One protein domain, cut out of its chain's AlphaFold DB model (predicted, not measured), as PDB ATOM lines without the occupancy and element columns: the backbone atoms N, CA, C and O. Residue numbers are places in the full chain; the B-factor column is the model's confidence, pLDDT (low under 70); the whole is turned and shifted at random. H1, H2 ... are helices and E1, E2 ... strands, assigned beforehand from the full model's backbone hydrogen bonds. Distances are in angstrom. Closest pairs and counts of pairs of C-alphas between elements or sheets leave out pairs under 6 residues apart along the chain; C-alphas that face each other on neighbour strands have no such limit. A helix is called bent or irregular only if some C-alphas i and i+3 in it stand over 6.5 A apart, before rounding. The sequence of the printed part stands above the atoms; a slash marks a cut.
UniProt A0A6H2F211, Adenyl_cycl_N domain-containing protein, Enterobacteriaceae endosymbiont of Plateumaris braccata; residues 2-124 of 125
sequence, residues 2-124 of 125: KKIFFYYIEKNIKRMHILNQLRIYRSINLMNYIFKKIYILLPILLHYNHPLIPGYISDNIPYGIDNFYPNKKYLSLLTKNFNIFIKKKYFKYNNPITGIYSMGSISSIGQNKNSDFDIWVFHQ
ATOM      1  N   LYS A   2    -125.651 -63.967  49.756       73.44
ATOM      2  CA  LYS A   2    -125.377 -64.171  48.305       73.44
ATOM      3  C   LYS A   2    -126.616 -64.146  47.382       73.44
ATOM      4  O   LYS A   2    -126.572 -63.508  46.339       73.44
ATOM      5  N   LYS A   3    -127.743 -64.764  47.769       80.81
ATOM      6  CA  LYS A   3    -128.986 -64.772  46.956       80.81
ATOM      7  C   LYS A   3    -129.577 -63.374  46.716       80.81
ATOM      8  O   LYS A   3    -130.037 -63.087  45.619       80.81
ATOM      9  N   ILE A   4    -129.531 -62.504  47.727       88.44
ATOM     10  CA  ILE A   4    -130.032 -61.123  47.630       88.44
ATOM     11  C   ILE A   4    -129.145 -60.310  46.679       88.44
ATOM     12  O   ILE A   4    -129.654 -59.567  45.846       88.44
ATOM     13  N   PHE A   5    -127.825 -60.502  46.748       91.19
ATOM     14  CA  PHE A   5    -126.871 -59.858  45.846       91.19
ATOM     15  C   PHE A   5    -127.106 -60.233  44.371       91.19
ATOM     16  O   PHE A   5    -127.257 -59.342  43.536       91.19
ATOM     17  N   PHE A   6    -127.232 -61.530  44.055       94.69
ATOM     18  CA  PHE A   6    -127.530 -61.981  42.686       94.69
ATOM     19  C   PHE A   6    -128.874 -61.458  42.170       94.69
ATOM     20  O   PHE A   6    -128.954 -61.004  41.030       94.69
ATOM     21  N   TYR A   7    -129.902 -61.425  43.024       95.19
ATOM     22  CA  TYR A   7    -131.196 -60.836  42.675       95.19
ATOM     23  C   TYR A   7    -131.067 -59.367  42.235       95.19
ATOM     24  O   TYR A   7    -131.639 -58.969  41.218       95.19
ATOM     25  N   TYR A   8    -130.292 -58.554  42.963       96.00
ATOM     26  CA  TYR A   8    -130.079 -57.155  42.588       96.00
ATOM     27  C   TYR A   8    -129.292 -57.004  41.286       96.00
ATOM     28  O   TYR A   8    -129.645 -56.144  40.478       96.00
ATOM     29  N   ILE A   9    -128.281 -57.845  41.043       96.12
ATOM     30  CA  ILE A   9    -127.534 -57.842  39.777       96.12
ATOM     31  C   ILE A   9    -128.475 -58.113  38.604       96.12
ATOM     32  O   ILE A   9    -128.554 -57.298  37.686       96.12
ATOM     33  N   GLU A  10    -129.243 -59.203  38.648       96.31
ATOM     34  CA  GLU A  10    -130.165 -59.552  37.561       96.31
ATOM     35  C   GLU A  10    -131.221 -58.466  37.333       96.31
ATOM     36  O   GLU A  10    -131.533 -58.111  36.191       96.31
ATOM     37  N   LYS A  11    -131.756 -57.898  38.419       96.88
ATOM     38  CA  LYS A  11    -132.714 -56.792  38.355       96.88
ATOM     39  C   LYS A  11    -132.105 -55.558  37.688       96.88
ATOM     40  O   LYS A  11    -132.757 -54.943  36.842       96.88
ATOM     41  N   ASN A  12    -130.873 -55.199  38.038       96.94
ATOM     42  CA  ASN A  12    -130.184 -54.042  37.471       96.94
ATOM     43  C   ASN A  12    -129.819 -54.259  35.999       96.94
ATOM     44  O   ASN A  12    -130.054 -53.361  35.193       96.94
ATOM     45  N   ILE A  13    -129.364 -55.460  35.625       96.25
ATOM     46  CA  ILE A  13    -129.117 -55.842  34.227       96.25
ATOM     47  C   ILE A  13    -130.404 -55.700  33.403       96.25
ATOM     48  O   ILE A  13    -130.409 -55.032  32.369       96.25
ATOM     49  N   LYS A  14    -131.535 -56.234  33.887       96.75
ATOM     50  CA  LYS A  14    -132.839 -56.092  33.213       96.75
ATOM     51  C   LYS A  14    -133.244 -54.626  33.040       96.75
ATOM     52  O   LYS A  14    -133.639 -54.225  31.947       96.75
ATOM     53  N   ARG A  15    -133.120 -53.808  34.091       97.00
ATOM     54  CA  ARG A  15    -133.423 -52.365  34.026       97.00
ATOM     55  C   ARG A  15    -132.528 -51.645  33.019       97.00
ATOM     56  O   ARG A  15    -133.032 -50.851  32.230       97.00
ATOM     57  N   MET A  16    -131.234 -51.953  33.014       95.75
ATOM     58  CA  MET A  16    -130.276 -51.400  32.059       95.75
ATOM     59  C   MET A  16    -130.667 -51.745  30.618       95.75
ATOM     60  O   MET A  16    -130.704 -50.852  29.774       95.75
ATOM     61  N   HIS A  17    -131.030 -53.001  30.333       94.25
ATOM     62  CA  HIS A  17    -131.482 -53.405  28.998       94.25
ATOM     63  C   HIS A  17    -132.739 -52.654  28.549       94.25
ATOM     64  O   HIS A  17    -132.774 -52.159  27.422       94.25
ATOM     65  N   ILE A  18    -133.743 -52.521  29.423       96.19
ATOM     66  CA  ILE A  18    -134.979 -51.780  29.119       96.19
ATOM     67  C   ILE A  18    -134.665 -50.310  28.817       96.19
ATOM     68  O   ILE A  18    -135.126 -49.766  27.813       96.19
ATOM     69  N   LEU A  19    -133.844 -49.664  29.652       93.25
ATOM     70  CA  LEU A  19    -133.438 -48.276  29.436       93.25
ATOM     71  C   LEU A  19    -132.671 -48.107  28.122       93.25
ATOM     72  O   LEU A  19    -132.931 -47.157  27.385       93.25
ATOM     73  N   ASN A  20    -131.774 -49.040  27.796       90.12
ATOM     74  CA  ASN A  20    -131.028 -49.004  26.545       90.12
ATOM     75  C   ASN A  20    -131.953 -49.141  25.323       90.12
ATOM     76  O   ASN A  20    -131.842 -48.373  24.371       90.12
ATOM     77  N   GLN A  21    -132.927 -50.052  25.364       91.56
ATOM     78  CA  GLN A  21    -133.914 -50.192  24.290       91.56
ATOM     79  C   GLN A  21    -134.737 -48.914  24.092       91.56
ATOM     80  O   GLN A  21    -134.927 -48.474  22.959       91.56
ATOM     81  N   LEU A  22    -135.173 -48.274  25.182       93.00
ATOM     82  CA  LEU A  22    -135.898 -47.002  25.120       93.00
ATOM     83  C   LEU A  22    -135.037 -45.867  24.551       93.00
ATOM     84  O   LEU A  22    -135.533 -45.054  23.770       93.00
ATOM     85  N   ARG A  23    -133.753 -45.811  24.922       90.06
ATOM     86  CA  ARG A  23    -132.777 -44.851  24.384       90.06
ATOM     87  C   ARG A  23    -132.603 -45.016  22.876       90.06
ATOM     88  O   ARG A  23    -132.699 -44.032  22.145       90.06
ATOM     89  N   ILE A  24    -132.436 -46.253  22.409       89.25
ATOM     90  CA  ILE A  24    -132.326 -46.577  20.981       89.25
ATOM     91  C   ILE A  24    -133.616 -46.200  20.245       89.25
ATOM     92  O   ILE A  24    -133.561 -45.525  19.223       89.25
ATOM     93  N   TYR A  25    -134.781 -46.582  20.775       90.62
ATOM     94  CA  TYR A  25    -136.078 -46.284  20.163       90.62
ATOM     95  C   TYR A  25    -136.310 -44.776  19.986       90.62
ATOM     96  O   TYR A  25    -136.661 -44.324  18.895       90.62
ATOM     97  N   ARG A  26    -136.069 -43.984  21.039       90.19
ATOM     98  CA  ARG A  26    -136.198 -42.519  20.986       90.19
ATOM     99  C   ARG A  26    -135.217 -41.900  20.000       90.19
ATOM    100  O   ARG A  26    -135.632 -41.096  19.170       90.19
ATOM    101  N   SER A  27    -133.955 -42.323  20.062       89.50
ATOM    102  CA  SER A  27    -132.906 -41.840  19.167       89.50
ATOM    103  C   SER A  27    -133.262 -42.080  17.706       89.50
ATOM    104  O   SER A  27    -133.292 -41.139  16.913       89.50
ATOM    105  N   ILE A  28    -133.647 -43.315  17.372       89.12
ATOM    106  CA  ILE A  28    -134.091 -43.665  16.028       89.12
ATOM    107  C   ILE A  28    -135.258 -42.767  15.629       89.12
ATOM    108  O   ILE A  28    -135.198 -42.195  14.557       89.12
ATOM    109  N   ASN A  29    -136.289 -42.567  16.449       89.81
ATOM    110  CA  ASN A  29    -137.448 -41.763  16.038       89.81
ATOM    111  C   ASN A  29    -137.130 -40.291  15.736       89.81
ATOM    112  O   ASN A  29    -137.748 -39.731  14.828       89.81
ATOM    113  N   LEU A  30    -136.158 -39.698  16.432       89.88
ATOM    114  CA  LEU A  30    -135.720 -38.315  16.219       89.88
ATOM    115  C   LEU A  30    -134.778 -38.155  15.016       89.88
ATOM    116  O   LEU A  30    -134.736 -37.084  14.410       89.88
ATOM    117  N   MET A  31    -134.054 -39.213  14.640       89.12
ATOM    118  CA  MET A  31    -133.146 -39.201  13.494       89.12
ATOM    119  C   MET A  31    -133.882 -38.977  12.168       89.12
ATOM    120  O   MET A  31    -134.976 -39.504  11.913       89.12
ATOM    121  N   ASN A  32    -133.222 -38.252  11.265       89.31
ATOM    122  CA  ASN A  32    -133.633 -38.185   9.869       89.31
ATOM    123  C   ASN A  32    -133.458 -39.558   9.176       89.31
ATOM    124  O   ASN A  32    -132.872 -40.501   9.715       89.31
ATOM    125  N   TYR A  33    -133.998 -39.692   7.965       88.25
ATOM    126  CA  TYR A  33    -133.999 -40.965   7.237       88.25
ATOM    127  C   TYR A  33    -132.592 -41.505   6.931       88.25
ATOM    128  O   TYR A  33    -132.363 -42.713   7.019       88.25
ATOM    129  N   ILE A  34    -131.650 -40.620   6.603       87.88
ATOM    130  CA  ILE A  34    -130.272 -40.988   6.261       87.88
ATOM    131  C   ILE A  34    -129.554 -41.522   7.506       87.88
ATOM    132  O   ILE A  34    -128.997 -42.618   7.470       87.88
ATOM    133  N   PHE A  35    -129.657 -40.826   8.637       88.25
ATOM    134  CA  PHE A  35    -129.047 -41.244   9.899       88.25
ATOM    135  C   PHE A  35    -129.627 -42.566  10.403       88.25
ATOM    136  O   PHE A  35    -128.873 -43.441  10.820       88.25
ATOM    137  N   LYS A  36    -130.946 -42.780  10.279       88.50
ATOM    138  CA  LYS A  36    -131.573 -44.084  10.576       88.50
ATOM    139  C   LYS A  36    -130.943 -45.216   9.766       88.50
ATOM    140  O   LYS A  36    -130.700 -46.294  10.304       88.50
ATOM    141  N   LYS A  37    -130.697 -44.988   8.470       88.06
ATOM    142  CA  LYS A  37    -130.034 -45.970   7.603       88.06
ATOM    143  C   LYS A  37    -128.605 -46.241   8.059       88.06
ATOM    144  O   LYS A  37    -128.257 -47.408   8.206       88.06
ATOM    145  N   ILE A  38    -127.815 -45.196   8.311       88.38
ATOM    146  CA  ILE A  38    -126.421 -45.321   8.760       88.38
ATOM    147  C   ILE A  38    -126.356 -46.076  10.092       88.38
ATOM    148  O   ILE A  38    -125.635 -47.063  10.186       88.38
ATOM    149  N   TYR A  39    -127.176 -45.693  11.075       88.19
ATOM    150  CA  TYR A  39    -127.250 -46.345  12.386       88.19
ATOM    151  C   TYR A  39    -127.487 -47.858  12.278       88.19
ATOM    152  O   TYR A  39    -126.899 -48.648  13.012       88.19
ATOM    153  N   ILE A  40    -128.352 -48.276  11.348       87.25
ATOM    154  CA  ILE A  40    -128.676 -49.690  11.137       87.25
ATOM    155  C   ILE A  40    -127.587 -50.422  10.341       87.25
ATOM    156  O   ILE A  40    -127.290 -51.579  10.634       87.25
ATOM    157  N   LEU A  41    -127.029 -49.784   9.310       90.06
ATOM    158  CA  LEU A  41    -126.093 -50.423   8.385       90.06
ATOM    159  C   LEU A  41    -124.683 -50.522   8.957       90.06
ATOM    160  O   LEU A  41    -124.020 -51.528   8.725       90.06
ATOM    161  N   LEU A  42    -124.237 -49.525   9.720       91.19
ATOM    162  CA  LEU A  42    -122.851 -49.427  10.163       91.19
ATOM    163  C   LEU A  42    -122.348 -50.671  10.918       91.19
ATOM    164  O   LEU A  42    -121.288 -51.171  10.541       91.19
ATOM    165  N   PRO A  43    -123.079 -51.245  11.901       91.25
ATOM    166  CA  PRO A  43    -122.629 -52.474  12.551       91.25
ATOM    167  C   PRO A  43    -122.449 -53.629  11.560       91.25
ATOM    168  O   PRO A  43    -121.573 -54.466  11.723       91.25
ATOM    169  N   ILE A  44    -123.257 -53.678  10.500       90.69
ATOM    170  CA  ILE A  44    -123.145 -54.729   9.490       90.69
ATOM    171  C   ILE A  44    -121.908 -54.512   8.613       90.69
ATOM    172  O   ILE A  44    -121.199 -55.472   8.327       90.69
ATOM    173  N   LEU A  45    -121.630 -53.267   8.219       90.75
ATOM    174  CA  LEU A  45    -120.446 -52.932   7.422       90.75
ATOM    175  C   LEU A  45    -119.157 -53.290   8.181       90.75
ATOM    176  O   LEU A  45    -118.285 -53.955   7.628       90.75
ATOM    177  N   LEU A  46    -119.096 -52.960   9.477       91.81
ATOM    178  CA  LEU A  46    -117.972 -53.302  10.360       91.81
ATOM    179  C   LEU A  46    -117.847 -54.810  10.630       91.81
ATOM    180  O   LEU A  46    -116.767 -55.302  10.954       91.81
ATOM    181  N   HIS A  47    -118.938 -55.566  10.506       91.06
ATOM    182  CA  HIS A  47    -118.921 -57.000  10.769       91.06
ATOM    183  C   HIS A  47    -118.382 -57.828   9.593       91.06
ATOM    184  O   HIS A  47    -117.777 -58.866   9.831       91.06
ATOM    185  N   TYR A  48    -118.605 -57.414   8.341       87.69
ATOM    186  CA  TYR A  48    -118.395 -58.303   7.189       87.69
ATOM    187  C   TYR A  48    -117.212 -57.980   6.269       87.69
ATOM    188  O   TYR A  48    -116.929 -58.849   5.455       87.69
ATOM    189  N   ASN A  49    -116.575 -56.801   6.361       88.44
ATOM    190  CA  ASN A  49    -115.444 -56.334   5.524       88.44
ATOM    191  C   ASN A  49    -115.134 -57.206   4.285       88.44
ATOM    192  O   ASN A  49    -114.365 -58.162   4.356       88.44
ATOM    193  N   HIS A  50    -115.757 -56.888   3.150       86.88
ATOM    194  CA  HIS A  50    -115.654 -57.678   1.921       86.88
ATOM    195  C   HIS A  50    -115.618 -56.743   0.703       86.88
ATOM    196  O   HIS A  50    -116.339 -55.749   0.743       86.88
ATOM    197  N   PRO A  51    -114.912 -57.055  -0.405       89.25
ATOM    198  CA  PRO A  51    -114.777 -56.161  -1.569       89.25
ATOM    199  C   PRO A  51    -116.088 -55.645  -2.181       89.25
ATOM    200  O   PRO A  51    -116.133 -54.576  -2.776       89.25
ATOM    201  N   LEU A  52    -117.174 -56.407  -2.031       86.88
ATOM    202  CA  LEU A  52    -118.513 -56.016  -2.495       86.88
ATOM    203  C   LEU A  52    -119.243 -55.055  -1.541       86.88
ATOM    204  O   LEU A  52    -120.294 -54.538  -1.901       86.88
ATOM    205  N   ILE A  53    -118.735 -54.853  -0.324       87.12
ATOM    206  CA  ILE A  53    -119.339 -54.032   0.727       87.12
ATOM    207  C   ILE A  53    -118.718 -52.628   0.706       87.12
ATOM    208  O   ILE A  53    -117.492 -52.503   0.704       87.12
ATOM    209  N   PRO A  54    -119.535 -51.558   0.741       87.94
ATOM    210  CA  PRO A  54    -119.033 -50.195   0.848       87.94
ATOM    211  C   PRO A  54    -118.123 -50.014   2.062       87.94
ATOM    212  O   PRO A  54    -118.462 -50.439   3.167       87.94
ATOM    213  N   GLY A  55    -116.999 -49.331   1.853       87.31
ATOM    214  CA  GLY A  55    -116.010 -49.087   2.904       87.31
ATOM    215  C   GLY A  55    -114.998 -50.217   3.099       87.31
ATOM    216  O   GLY A  55    -114.228 -50.151   4.052       87.31
ATOM    217  N   TYR A  56    -114.968 -51.227   2.222       90.88
ATOM    218  CA  TYR A  56    -113.853 -52.175   2.169       90.88
ATOM    219  C   TYR A  56    -112.540 -51.456   1.849       90.88
ATOM    220  O   TYR A  56    -112.485 -50.630   0.937       90.88
ATOM    221  N   ILE A  57    -111.488 -51.800   2.590       88.94
ATOM    222  CA  ILE A  57    -110.143 -51.236   2.407       88.94
ATOM    223  C   ILE A  57    -109.169 -52.340   1.989       88.94
ATOM    224  O   ILE A  57    -108.508 -52.227   0.963       88.94
ATOM    225  N   SER A  58    -109.063 -53.399   2.792       89.69
ATOM    226  CA  SER A  58    -108.212 -54.566   2.533       89.69
ATOM    227  C   SER A  58    -108.609 -55.720   3.460       89.69
ATOM    228  O   SER A  58    -109.462 -55.547   4.333       89.69
ATOM    229  N   ASP A  59    -107.975 -56.882   3.317       85.12
ATOM    230  CA  ASP A  59    -108.207 -58.036   4.200       85.12
ATOM    231  C   ASP A  59    -107.440 -57.953   5.538       85.12
ATOM    232  O   ASP A  59    -107.790 -58.648   6.493       85.12
ATOM    233  N   ASN A  60    -106.437 -57.070   5.636       86.62
ATOM    234  CA  ASN A  60    -105.542 -56.917   6.794       86.62
ATOM    235  C   ASN A  60    -106.013 -55.837   7.786       86.62
ATOM    236  O   ASN A  60    -105.204 -55.108   8.357       86.62
ATOM    237  N   ILE A  61    -107.322 -55.711   7.991       88.62
ATOM    238  CA  ILE A  61    -107.895 -54.805   8.996       88.62
ATOM    239  C   ILE A  61    -108.779 -55.583   9.975       88.62
ATOM    240  O   ILE A  61    -109.334 -56.620   9.604       88.62
ATOM    241  N   PRO A  62    -108.943 -55.116  11.223       88.50
ATOM    242  CA  PRO A  62    -109.868 -55.741  12.156       88.50
ATOM    243  C   PRO A  62    -111.316 -55.548  11.685       88.50
ATOM    244  O   PRO A  62    -111.785 -54.427  11.495       88.50
ATOM    245  N   TYR A  63    -112.040 -56.653  11.523       91.06
ATOM    246  CA  TYR A  63    -113.466 -56.670  11.202       91.06
ATOM    247  C   TYR A  63    -114.143 -57.858  11.873       91.06
ATOM    248  O   TYR A  63    -113.501 -58.870  12.153       91.06
ATOM    249  N   GLY A  64    -115.450 -57.750  12.084       91.00
ATOM    250  CA  GLY A  64    -116.208 -58.739  12.843       91.00
ATOM    251  C   GLY A  64    -116.437 -58.254  14.265       91.00
ATOM    252  O   GLY A  64    -115.496 -57.993  15.011       91.00
ATOM    253  N   ILE A  65    -117.714 -58.140  14.624       92.50
ATOM    254  CA  ILE A  65    -118.174 -57.719  15.953       92.50
ATOM    255  C   ILE A  65    -118.485 -58.952  16.788       92.50
ATOM    256  O   ILE A  65    -119.244 -59.826  16.351       92.50
ATOM    257  N   ASP A  66    -117.911 -59.013  17.982       90.69
ATOM    258  CA  ASP A  66    -118.142 -60.098  18.916       90.69
ATOM    259  C   ASP A  66    -119.618 -60.171  19.335       90.69
ATOM    260  O   ASP A  66    -120.288 -59.157  19.538       90.69
ATOM    261  N   ASN A  67    -120.149 -61.395  19.403       88.06
ATOM    262  CA  ASN A  67    -121.542 -61.687  19.758       88.06
ATOM    263  C   ASN A  67    -122.621 -60.914  18.964       88.06
ATOM    264  O   ASN A  67    -123.777 -60.816  19.392       88.06
ATOM    265  N   PHE A  68    -122.288 -60.396  17.779       87.94
ATOM    266  CA  PHE A  68    -123.232 -59.687  16.922       87.94
ATOM    267  C   PHE A  68    -123.916 -60.624  15.928       87.94
ATOM    268  O   PHE A  68    -123.271 -61.294  15.125       87.94
ATOM    269  N   TYR A  69    -125.252 -60.599  15.924       86.94
ATOM    270  CA  TYR A  69    -126.073 -61.381  15.003       86.94
ATOM    271  C   TYR A  69    -126.988 -60.451  14.199       86.94
ATOM    272  O   TYR A  69    -127.988 -59.956  14.737       86.94
ATOM    273  N   PRO A  70    -126.712 -60.211  12.904       84.88
ATOM    274  CA  PRO A  70    -127.575 -59.369  12.093       84.88
ATOM    275  C   PRO A  70    -128.947 -60.031  11.923       84.88
ATOM    276  O   PRO A  70    -129.089 -61.202  11.548       84.88
ATOM    277  N   ASN A  71    -130.000 -59.265  12.201       84.38
ATOM    278  CA  ASN A  71    -131.366 -59.722  11.986       84.38
ATOM    279  C   ASN A  71    -131.737 -59.660  10.486       84.38
ATOM    280  O   ASN A  71    -131.043 -59.055   9.667       84.38
ATOM    281  N   LYS A  72    -132.865 -60.275  10.104       85.38
ATOM    282  CA  LYS A  72    -133.317 -60.299   8.697       85.38
ATOM    283  C   LYS A  72    -133.568 -58.893   8.124       85.38
ATOM    284  O   LYS A  72    -133.368 -58.685   6.934       85.38
ATOM    285  N   LYS A  73    -133.994 -57.938   8.959       84.06
ATOM    286  CA  LYS A  73    -134.269 -56.546   8.562       84.06
ATOM    287  C   LYS A  73    -132.984 -55.791   8.210       84.06
ATOM    288  O   LYS A  73    -132.976 -54.978   7.300       84.06
ATOM    289  N   TYR A  74    -131.907 -56.070   8.929       83.88
ATOM    290  CA  TYR A  74    -130.585 -55.494   8.714       83.88
ATOM    291  C   TYR A  74    -129.978 -56.016   7.411       83.88
ATOM    292  O   TYR A  74    -129.565 -55.231   6.562       83.88
ATOM    293  N   LEU A  75    -130.046 -57.331   7.188       86.38
ATOM    294  CA  LEU A  75    -129.594 -57.940   5.934       86.38
ATOM    295  C   LEU A  75    -130.417 -57.477   4.722       86.38
ATOM    296  O   LEU A  75    -129.853 -57.253   3.656       86.38
ATOM    297  N   SER A  76    -131.732 -57.278   4.869       87.88
ATOM    298  CA  SER A  76    -132.561 -56.784   3.763       87.88
ATOM    299  C   SER A  76    -132.299 -55.320   3.404       87.88
ATOM    300  O   SER A  76    -132.583 -54.906   2.284       87.88
ATOM    301  N   LEU A  77    -131.753 -54.521   4.325       86.12
ATOM    302  CA  LEU A  77    -131.306 -53.161   4.019       86.12
ATOM    303  C   LEU A  77    -130.004 -53.164   3.219       86.12
ATOM    304  O   LEU A  77    -129.862 -52.340   2.322       86.12
ATOM    305  N   LEU A  78    -129.087 -54.100   3.482       86.25
ATOM    306  CA  LEU A  78    -127.899 -54.277   2.642       86.25
ATOM    307  C   LEU A  78    -128.266 -54.669   1.211       86.25
ATOM    308  O   LEU A  78    -127.769 -54.056   0.268       86.25
ATOM    309  N   THR A  79    -129.157 -55.650   1.041       88.31
ATOM    310  CA  THR A  79    -129.585 -56.072  -0.300       88.31
ATOM    311  C   THR A  79    -130.290 -54.932  -1.030       88.31
ATOM    312  O   THR A  79    -129.971 -54.656  -2.178       88.31
ATOM    313  N   LYS A  80    -131.200 -54.210  -0.365       89.06
ATOM    314  CA  LYS A  80    -131.930 -53.093  -0.986       89.06
ATOM    315  C   LYS A  80    -131.048 -51.902  -1.343       89.06
ATOM    316  O   LYS A  80    -131.318 -51.249  -2.343       89.06
ATOM    317  N   ASN A  81    -130.050 -51.582  -0.521       86.31
ATOM    318  CA  ASN A  81    -129.238 -50.386  -0.733       86.31
ATOM    319  C   ASN A  81    -128.008 -50.641  -1.610       86.31
ATOM    320  O   ASN A  81    -127.559 -49.710  -2.270       86.31
ATOM    321  N   PHE A  82    -127.461 -51.860  -1.603       86.75
ATOM    322  CA  PHE A  82    -126.180 -52.164  -2.251       86.75
ATOM    323  C   PHE A  82    -126.208 -53.419  -3.134       86.75
ATOM    324  O   PHE A  82    -125.194 -53.757  -3.730       86.75
ATOM    325  N   ASN A  83    -127.343 -54.122  -3.229       87.31
ATOM    326  CA  ASN A  83    -127.481 -55.384  -3.966       87.31
ATOM    327  C   ASN A  83    -126.544 -56.510  -3.475       87.31
ATOM    328  O   ASN A  83    -126.136 -57.382  -4.237       87.31
ATOM    329  N   ILE A  84    -126.204 -56.498  -2.181       85.81
ATOM    330  CA  ILE A  84    -125.276 -57.457  -1.564       85.81
ATOM    331  C   ILE A  84    -126.048 -58.524  -0.798       85.81
ATOM    332  O   ILE A  84    -126.799 -58.212   0.129       85.81
ATOM    333  N   PHE A  85    -125.785 -59.790  -1.115       84.19
ATOM    334  CA  PHE A  85    -126.361 -60.939  -0.423       84.19
ATOM    335  C   PHE A  85    -125.341 -61.574   0.513       84.19
ATOM    336  O   PHE A  85    -124.369 -62.188   0.081       84.19
ATOM    337  N   ILE A  86    -125.594 -61.456   1.815       79.19
ATOM    338  CA  ILE A  86    -124.714 -61.995   2.849       79.19
ATOM    339  C   ILE A  86    -125.405 -63.151   3.569       79.19
ATOM    340  O   ILE A  86    -126.548 -63.037   4.024       79.19
ATOM    341  N   LYS A  87    -124.699 -64.277   3.708       72.12
ATOM    342  CA  LYS A  87    -125.170 -65.402   4.520       72.12
ATOM    343  C   LYS A  87    -125.109 -65.026   6.000       72.12
ATOM    344  O   LYS A  87    -124.088 -64.571   6.495       72.12
ATOM    345  N   LYS A  88    -126.181 -65.327   6.733       63.81
ATOM    346  CA  LYS A  88    -126.368 -64.986   8.157       63.81
ATOM    347  C   LYS A  88    -125.333 -65.601   9.127       63.81
ATOM    348  O   LYS A  88    -125.366 -65.279  10.306       63.81
ATOM    349  N   LYS A  89    -124.482 -66.522   8.663       60.06
ATOM    350  CA  LYS A  89    -123.548 -67.322   9.474       60.06
ATOM    351  C   LYS A  89    -122.079 -67.167   9.038       60.06
ATOM    352  O   LYS A  89    -121.357 -68.159   9.034       60.06
ATOM    353  N   TYR A  90    -121.619 -65.982   8.637       60.78
ATOM    354  CA  TYR A  90    -120.164 -65.785   8.648       60.78
ATOM    355  C   TYR A  90    -119.737 -65.573  10.093       60.78
ATOM    356  O   TYR A  90    -119.944 -64.509  10.661       60.78
ATOM    357  N   PHE A  91    -119.189 -66.625  10.689       59.53
ATOM    358  CA  PHE A  91    -118.490 -66.545  11.960       59.53
ATOM    359  C   PHE A  91    -117.009 -66.673  11.660       59.53
ATOM    360  O   PHE A  91    -116.571 -67.701  11.141       59.53
ATOM    361  N   LYS A  92    -116.246 -65.633  11.977       65.00
ATOM    362  CA  LYS A  92    -114.812 -65.784  12.176       65.00
ATOM    363  C   LYS A  92    -114.629 -66.122  13.655       65.00
ATOM    364  O   LYS A  92    -115.241 -65.485  14.512       65.00
ATOM    365  N   TYR A  93    -113.863 -67.167  13.957       60.69
ATOM    366  CA  TYR A  93    -113.405 -67.370  15.330       60.69
ATOM    367  C   TYR A  93    -112.546 -66.155  15.705       60.69
ATOM    368  O   TYR A  93    -111.695 -65.755  14.913       60.69
ATOM    369  N   ASN A  94    -112.810 -65.567  16.873       74.50
ATOM    370  CA  ASN A  94    -112.180 -64.343  17.383       74.50
ATOM    371  C   ASN A  94    -112.492 -63.085  16.554       74.50
ATOM    372  O   ASN A  94    -111.630 -62.527  15.880       74.50
ATOM    373  N   ASN A  95    -113.739 -62.618  16.635       89.19
ATOM    374  CA  ASN A  95    -114.118 -61.301  16.129       89.19
ATOM    375  C   ASN A  95    -113.427 -60.200  16.972       89.19
ATOM    376  O   ASN A  95    -113.697 -60.117  18.170       89.19
ATOM    377  N   PRO A  96    -112.554 -59.360  16.384       92.19
ATOM    378  CA  PRO A  96    -111.731 -58.411  17.126       92.19
ATOM    379  C   PRO A  96    -112.525 -57.219  17.664       92.19
ATOM    380  O   PRO A  96    -112.112 -56.641  18.663       92.19
ATOM    381  N   ILE A  97    -113.645 -56.825  17.043       94.19
ATOM    382  CA  ILE A  97    -114.430 -55.668  17.498       94.19
ATOM    383  C   ILE A  97    -115.267 -56.084  18.712       94.19
ATOM    384  O   ILE A  97    -116.238 -56.826  18.586       94.19
ATOM    385  N   THR A  98    -114.922 -55.572  19.890       93.81
ATOM    386  CA  THR A  98    -115.559 -55.923  21.171       93.81
ATOM    387  C   THR A  98    -116.731 -55.016  21.524       93.81
ATOM    388  O   THR A  98    -117.566 -55.372  22.355       93.81
ATOM    389  N   GLY A  99    -116.830 -53.846  20.892       92.44
ATOM    390  CA  GLY A  99    -117.917 -52.918  21.159       92.44
ATOM    391  C   GLY A  99    -118.003 -51.777  20.159       92.44
ATOM    392  O   GLY A  99    -116.997 -51.289  19.646       92.44
ATOM    393  N   ILE A 100    -119.235 -51.338  19.910       92.12
ATOM    394  CA  ILE A 100    -119.543 -50.125  19.155       92.12
ATOM    395  C   ILE A 100    -120.443 -49.270  20.030       92.12
ATOM    396  O   ILE A 100    -121.499 -49.724  20.480       92.12
ATOM    397  N   TYR A 101    -120.040 -48.025  20.245       90.38
ATOM    398  CA  TYR A 101    -120.744 -47.088  21.108       90.38
ATOM    399  C   TYR A 101    -121.063 -45.819  20.336       90.38
ATOM    400  O   TYR A 101    -120.242 -45.343  19.561       90.38
ATOM    401  N   SER A 102    -122.256 -45.272  20.561       86.56
ATOM    402  CA  SER A 102    -122.587 -43.914  20.117       86.56
ATOM    403  C   SER A 102    -122.342 -42.945  21.266       86.56
ATOM    404  O   SER A 102    -122.638 -43.280  22.418       86.56
ATOM    405  N   MET A 103    -121.790 -41.778  20.954       83.50
ATOM    406  CA  MET A 103    -121.412 -40.764  21.935       83.50
ATOM    407  C   MET A 103    -122.102 -39.428  21.641       83.50
ATOM    408  O   MET A 103    -122.716 -39.237  20.594       83.50
ATOM    409  N   GLY A 104    -122.046 -38.507  22.598       85.38
ATOM    410  CA  GLY A 104    -122.554 -37.152  22.421       85.38
ATOM    411  C   GLY A 104    -124.077 -37.070  22.494       85.38
ATOM    412  O   GLY A 104    -124.710 -37.623  23.396       85.38
ATOM    413  N   SER A 105    -124.674 -36.319  21.568       85.06
ATOM    414  CA  SER A 105    -126.098 -35.971  21.650       85.06
ATOM    415  C   SER A 105    -127.038 -37.131  21.303       85.06
ATOM    416  O   SER A 105    -128.201 -37.109  21.710       85.06
ATOM    417  N   ILE A 106    -126.552 -38.180  20.633       87.88
ATOM    418  CA  ILE A 106    -127.340 -39.363  20.264       87.88
ATOM    419  C   ILE A 106    -127.851 -40.062  21.518       87.88
ATOM    420  O   ILE A 106    -127.096 -40.375  22.434       87.88
ATOM    421  N   SER A 107    -129.146 -40.377  21.547       84.06
ATOM    422  CA  SER A 107    -129.856 -40.997  22.672       84.06
ATOM    423  C   SER A 107    -129.931 -40.168  23.960       84.06
ATOM    424  O   SER A 107    -130.396 -40.683  24.982       84.06
ATOM    425  N   SER A 108    -129.500 -38.905  23.912       85.25
ATOM    426  CA  SER A 108    -129.649 -37.936  24.997       85.25
ATOM    427  C   SER A 108    -130.971 -37.168  24.882       85.25
ATOM    428  O   SER A 108    -131.655 -37.224  23.858       85.25
ATOM    429  N   ILE A 109    -131.325 -36.409  25.922       84.25
ATOM    430  CA  ILE A 109    -132.504 -35.532  25.881       84.25
ATOM    431  C   ILE A 109    -132.329 -34.341  24.924       84.25
ATOM    432  O   ILE A 109    -133.319 -33.779  24.471       84.25
ATOM    433  N   GLY A 110    -131.082 -33.980  24.599       85.06
ATOM    434  CA  GLY A 110    -130.746 -32.889  23.685       85.06
ATOM    435  C   GLY A 110    -130.636 -33.310  22.218       85.06
ATOM    436  O   GLY A 110    -130.258 -32.485  21.389       85.06
ATOM    437  N   GLN A 111    -130.926 -34.574  21.878       89.44
ATOM    438  CA  GLN A 111    -130.870 -35.033  20.492       89.44
ATOM    439  C   GLN A 111    -131.894 -34.293  19.626       89.44
ATOM    440  O   GLN A 111    -133.074 -34.213  19.969       89.44
ATOM    441  N   ASN A 112    -131.470 -33.839  18.451       88.69
ATOM    442  CA  ASN A 112    -132.358 -33.264  17.449       88.69
ATOM    443  C   ASN A 112    -131.984 -33.754  16.035       88.69
ATOM    444  O   ASN A 112    -131.134 -34.624  15.860       88.69
ATOM    445  N   LYS A 113    -132.665 -33.236  15.006       85.69
ATOM    446  CA  LYS A 113    -132.456 -33.650  13.604       85.69
ATOM    447  C   LYS A 113    -131.109 -33.213  13.014       85.69
ATOM    448  O   LYS A 113    -130.714 -33.773  11.994       85.69
ATOM    449  N   ASN A 114    -130.459 -32.240  13.648       86.31
ATOM    450  CA  ASN A 114    -129.173 -31.670  13.262       86.31
ATOM    451  C   ASN A 114    -128.031 -32.211  14.138       86.31
ATOM    452  O   ASN A 114    -126.908 -31.743  14.022       86.31
ATOM    453  N   SER A 115    -128.319 -33.157  15.039       87.19
ATOM    454  CA  SER A 115    -127.303 -33.859  15.817       87.19
ATOM    455  C   SER A 115    -126.371 -34.652  14.906       87.19
ATOM    456  O   SER A 115    -126.842 -35.414  14.058       87.19
ATOM    457  N   ASP A 116    -125.068 -34.540  15.153       87.44
ATOM    458  CA  ASP A 116    -124.043 -35.347  14.494       87.44
ATOM    459  C   ASP A 116    -124.055 -36.813  14.962       87.44
ATOM    460  O   ASP A 116    -124.773 -37.192  15.898       87.44
ATOM    461  N   PHE A 117    -123.289 -37.658  14.261       84.88
ATOM    462  CA  PHE A 117    -123.211 -39.099  14.503       84.88
ATOM    463  C   PHE A 117    -121.819 -39.549  14.972       84.88
ATOM    464  O   PHE A 117    -121.037 -40.074  14.182       84.88
ATOM    465  N   ASP A 118    -121.530 -39.374  16.264       87.94
ATOM    466  CA  ASP A 118    -120.255 -39.771  16.875       87.94
ATOM    467  C   ASP A 118    -120.260 -41.234  17.319       87.94
ATOM    468  O   ASP A 118    -121.155 -41.684  18.047       87.94
ATOM    469  N   ILE A 119    -119.238 -41.985  16.900       89.69
ATOM    470  CA  ILE A 119    -119.159 -43.431  17.120       89.69
ATOM    471  C   ILE A 119    -117.757 -43.825  17.536       89.69
ATOM    472  O   ILE A 119    -116.778 -43.452  16.895       89.69
ATOM    473  N   TRP A 120    -117.672 -44.638  18.580       92.25
ATOM    474  CA  TRP A 120    -116.440 -45.273  19.015       92.25
ATOM    475  C   TRP A 120    -116.495 -46.761  18.710       92.25
ATOM    476  O   TRP A 120    -117.479 -47.436  19.022       92.25
ATOM    477  N   VAL A 121    -115.420 -47.269  18.117       92.75
ATOM    478  CA  VAL A 121    -115.237 -48.688  17.818       92.75
ATOM    479  C   VAL A 121    -114.070 -49.182  18.656       92.75
ATOM    480  O   VAL A 121    -112.961 -48.668  18.545       92.75
ATOM    481  N   PHE A 122    -114.334 -50.166  19.504       93.81
ATOM    482  CA  PHE A 122    -113.318 -50.825  20.310       93.81
ATOM    483  C   PHE A 122    -112.986 -52.150  19.651       93.81
ATOM    484  O   PHE A 122    -113.886 -52.946  19.374       93.81
ATOM    485  N   HIS A 123    -111.702 -52.386  19.413       90.94
ATOM    486  CA  HIS A 123    -111.226 -53.659  18.909       90.94
ATOM    487  C   HIS A 123    -109.996 -54.126  19.682       90.94
ATOM    488  O   HIS A 123    -109.235 -53.322  20.219       90.94
ATOM    489  N   GLN A 124    -109.827 -55.437  19.755       86.00
ATOM    490  CA  GLN A 124    -108.581 -56.057  20.176       86.00
ATOM    491  C   GLN A 124    -107.564 -55.920  19.035       86.00
ATOM    492  O   GLN A 124    -107.941 -55.962  17.858       86.00
TER     493      GLN A 124
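This is residues 2 to 124 of the 125 residues of the protein "Adenyl_cycl_N domain-containing protein" of Enterobacteriaceae endosymbiont of Plateumaris braccata (UniProt A0A6H2F211). A kinked helix, H2, runs through the middle of a small body, with the two-strand hairpin of E1 and E2 on one side and the short helix H3 on the other. The long helix H1 makes a V with H2, and its residues 2 to 19 stick out from the body as a free arm. The printed part has 123 residues, with three named helices and two named strands in the order H1, H2, H3, E1, E2; the sheet E1 - E2 is antiparallel and the class is mostly helix. The whole is only just loose, close to compact, with a radius of gyration of the C-alphas of 16.7 A and spans of 51 by 38 by 25 A.

H1, residues 2 to 30, is close to but not clearly touching H2, residues 33 to 48; the closest C-alphas, those of Ile 28 and Lys 36, are 6.0 A apart. Their lines stand at a steep tilt of 53 degrees, and they run opposite ways. H2 has a kink of 33 degrees near residue 41 and is only just irregular, with C-alphas 40 and 43 6.8 A apart. With its residues 40 to 44 alone, H2 touches H3, residues 72 to 82, about perpendicular at 80 degrees; the closest C-alphas are those of Ile 40 and Tyr 74, 6.6 A. The closest C-alphas of H2 and E1, residues 97 to 103, are those of Pro 43 and Ile 100, 7.7 A apart. E1 and E2, residues 118 to 123, form an antiparallel hairpin, with 163 degrees between their directions. N 101 and O 120 are 2.9 A apart and N 120 and O 101 2.8 A, both within hydrogen-bond range. H1 is apart from H3, E1 and E2, and E2 is apart from H2 and H3. Every O i to N i+4 pair is within hydrogen-bond range in H1 and H3, and 10 of 12 are in H2.

H1 begins at C-alpha 2, (-125.377, -64.171, 48.305), and is 42.5 A long. H2 begins at C-alpha 33, (-133.999, -40.965, 7.237), and is 23.3 A long. H3 measures 15.4 A, E1 17.0 A and E2 16.7 A. E2 ends at C-alpha 123, (-111.226, -53.659, 18.909).

The two C-alphas farthest apart, those of Lys 2 and Asn 83, are 53.0 A apart. Without the free residues 2 to 19, the body spans 39 by 31 by 24 A. The printed part has no cut. The link H1 to H2 is tight; the links H2 to H3, H3 to E1 and E1 to E2 are long. The mean pLDDT of the printed part is 87.5, and residues 88 to 93 are under 70.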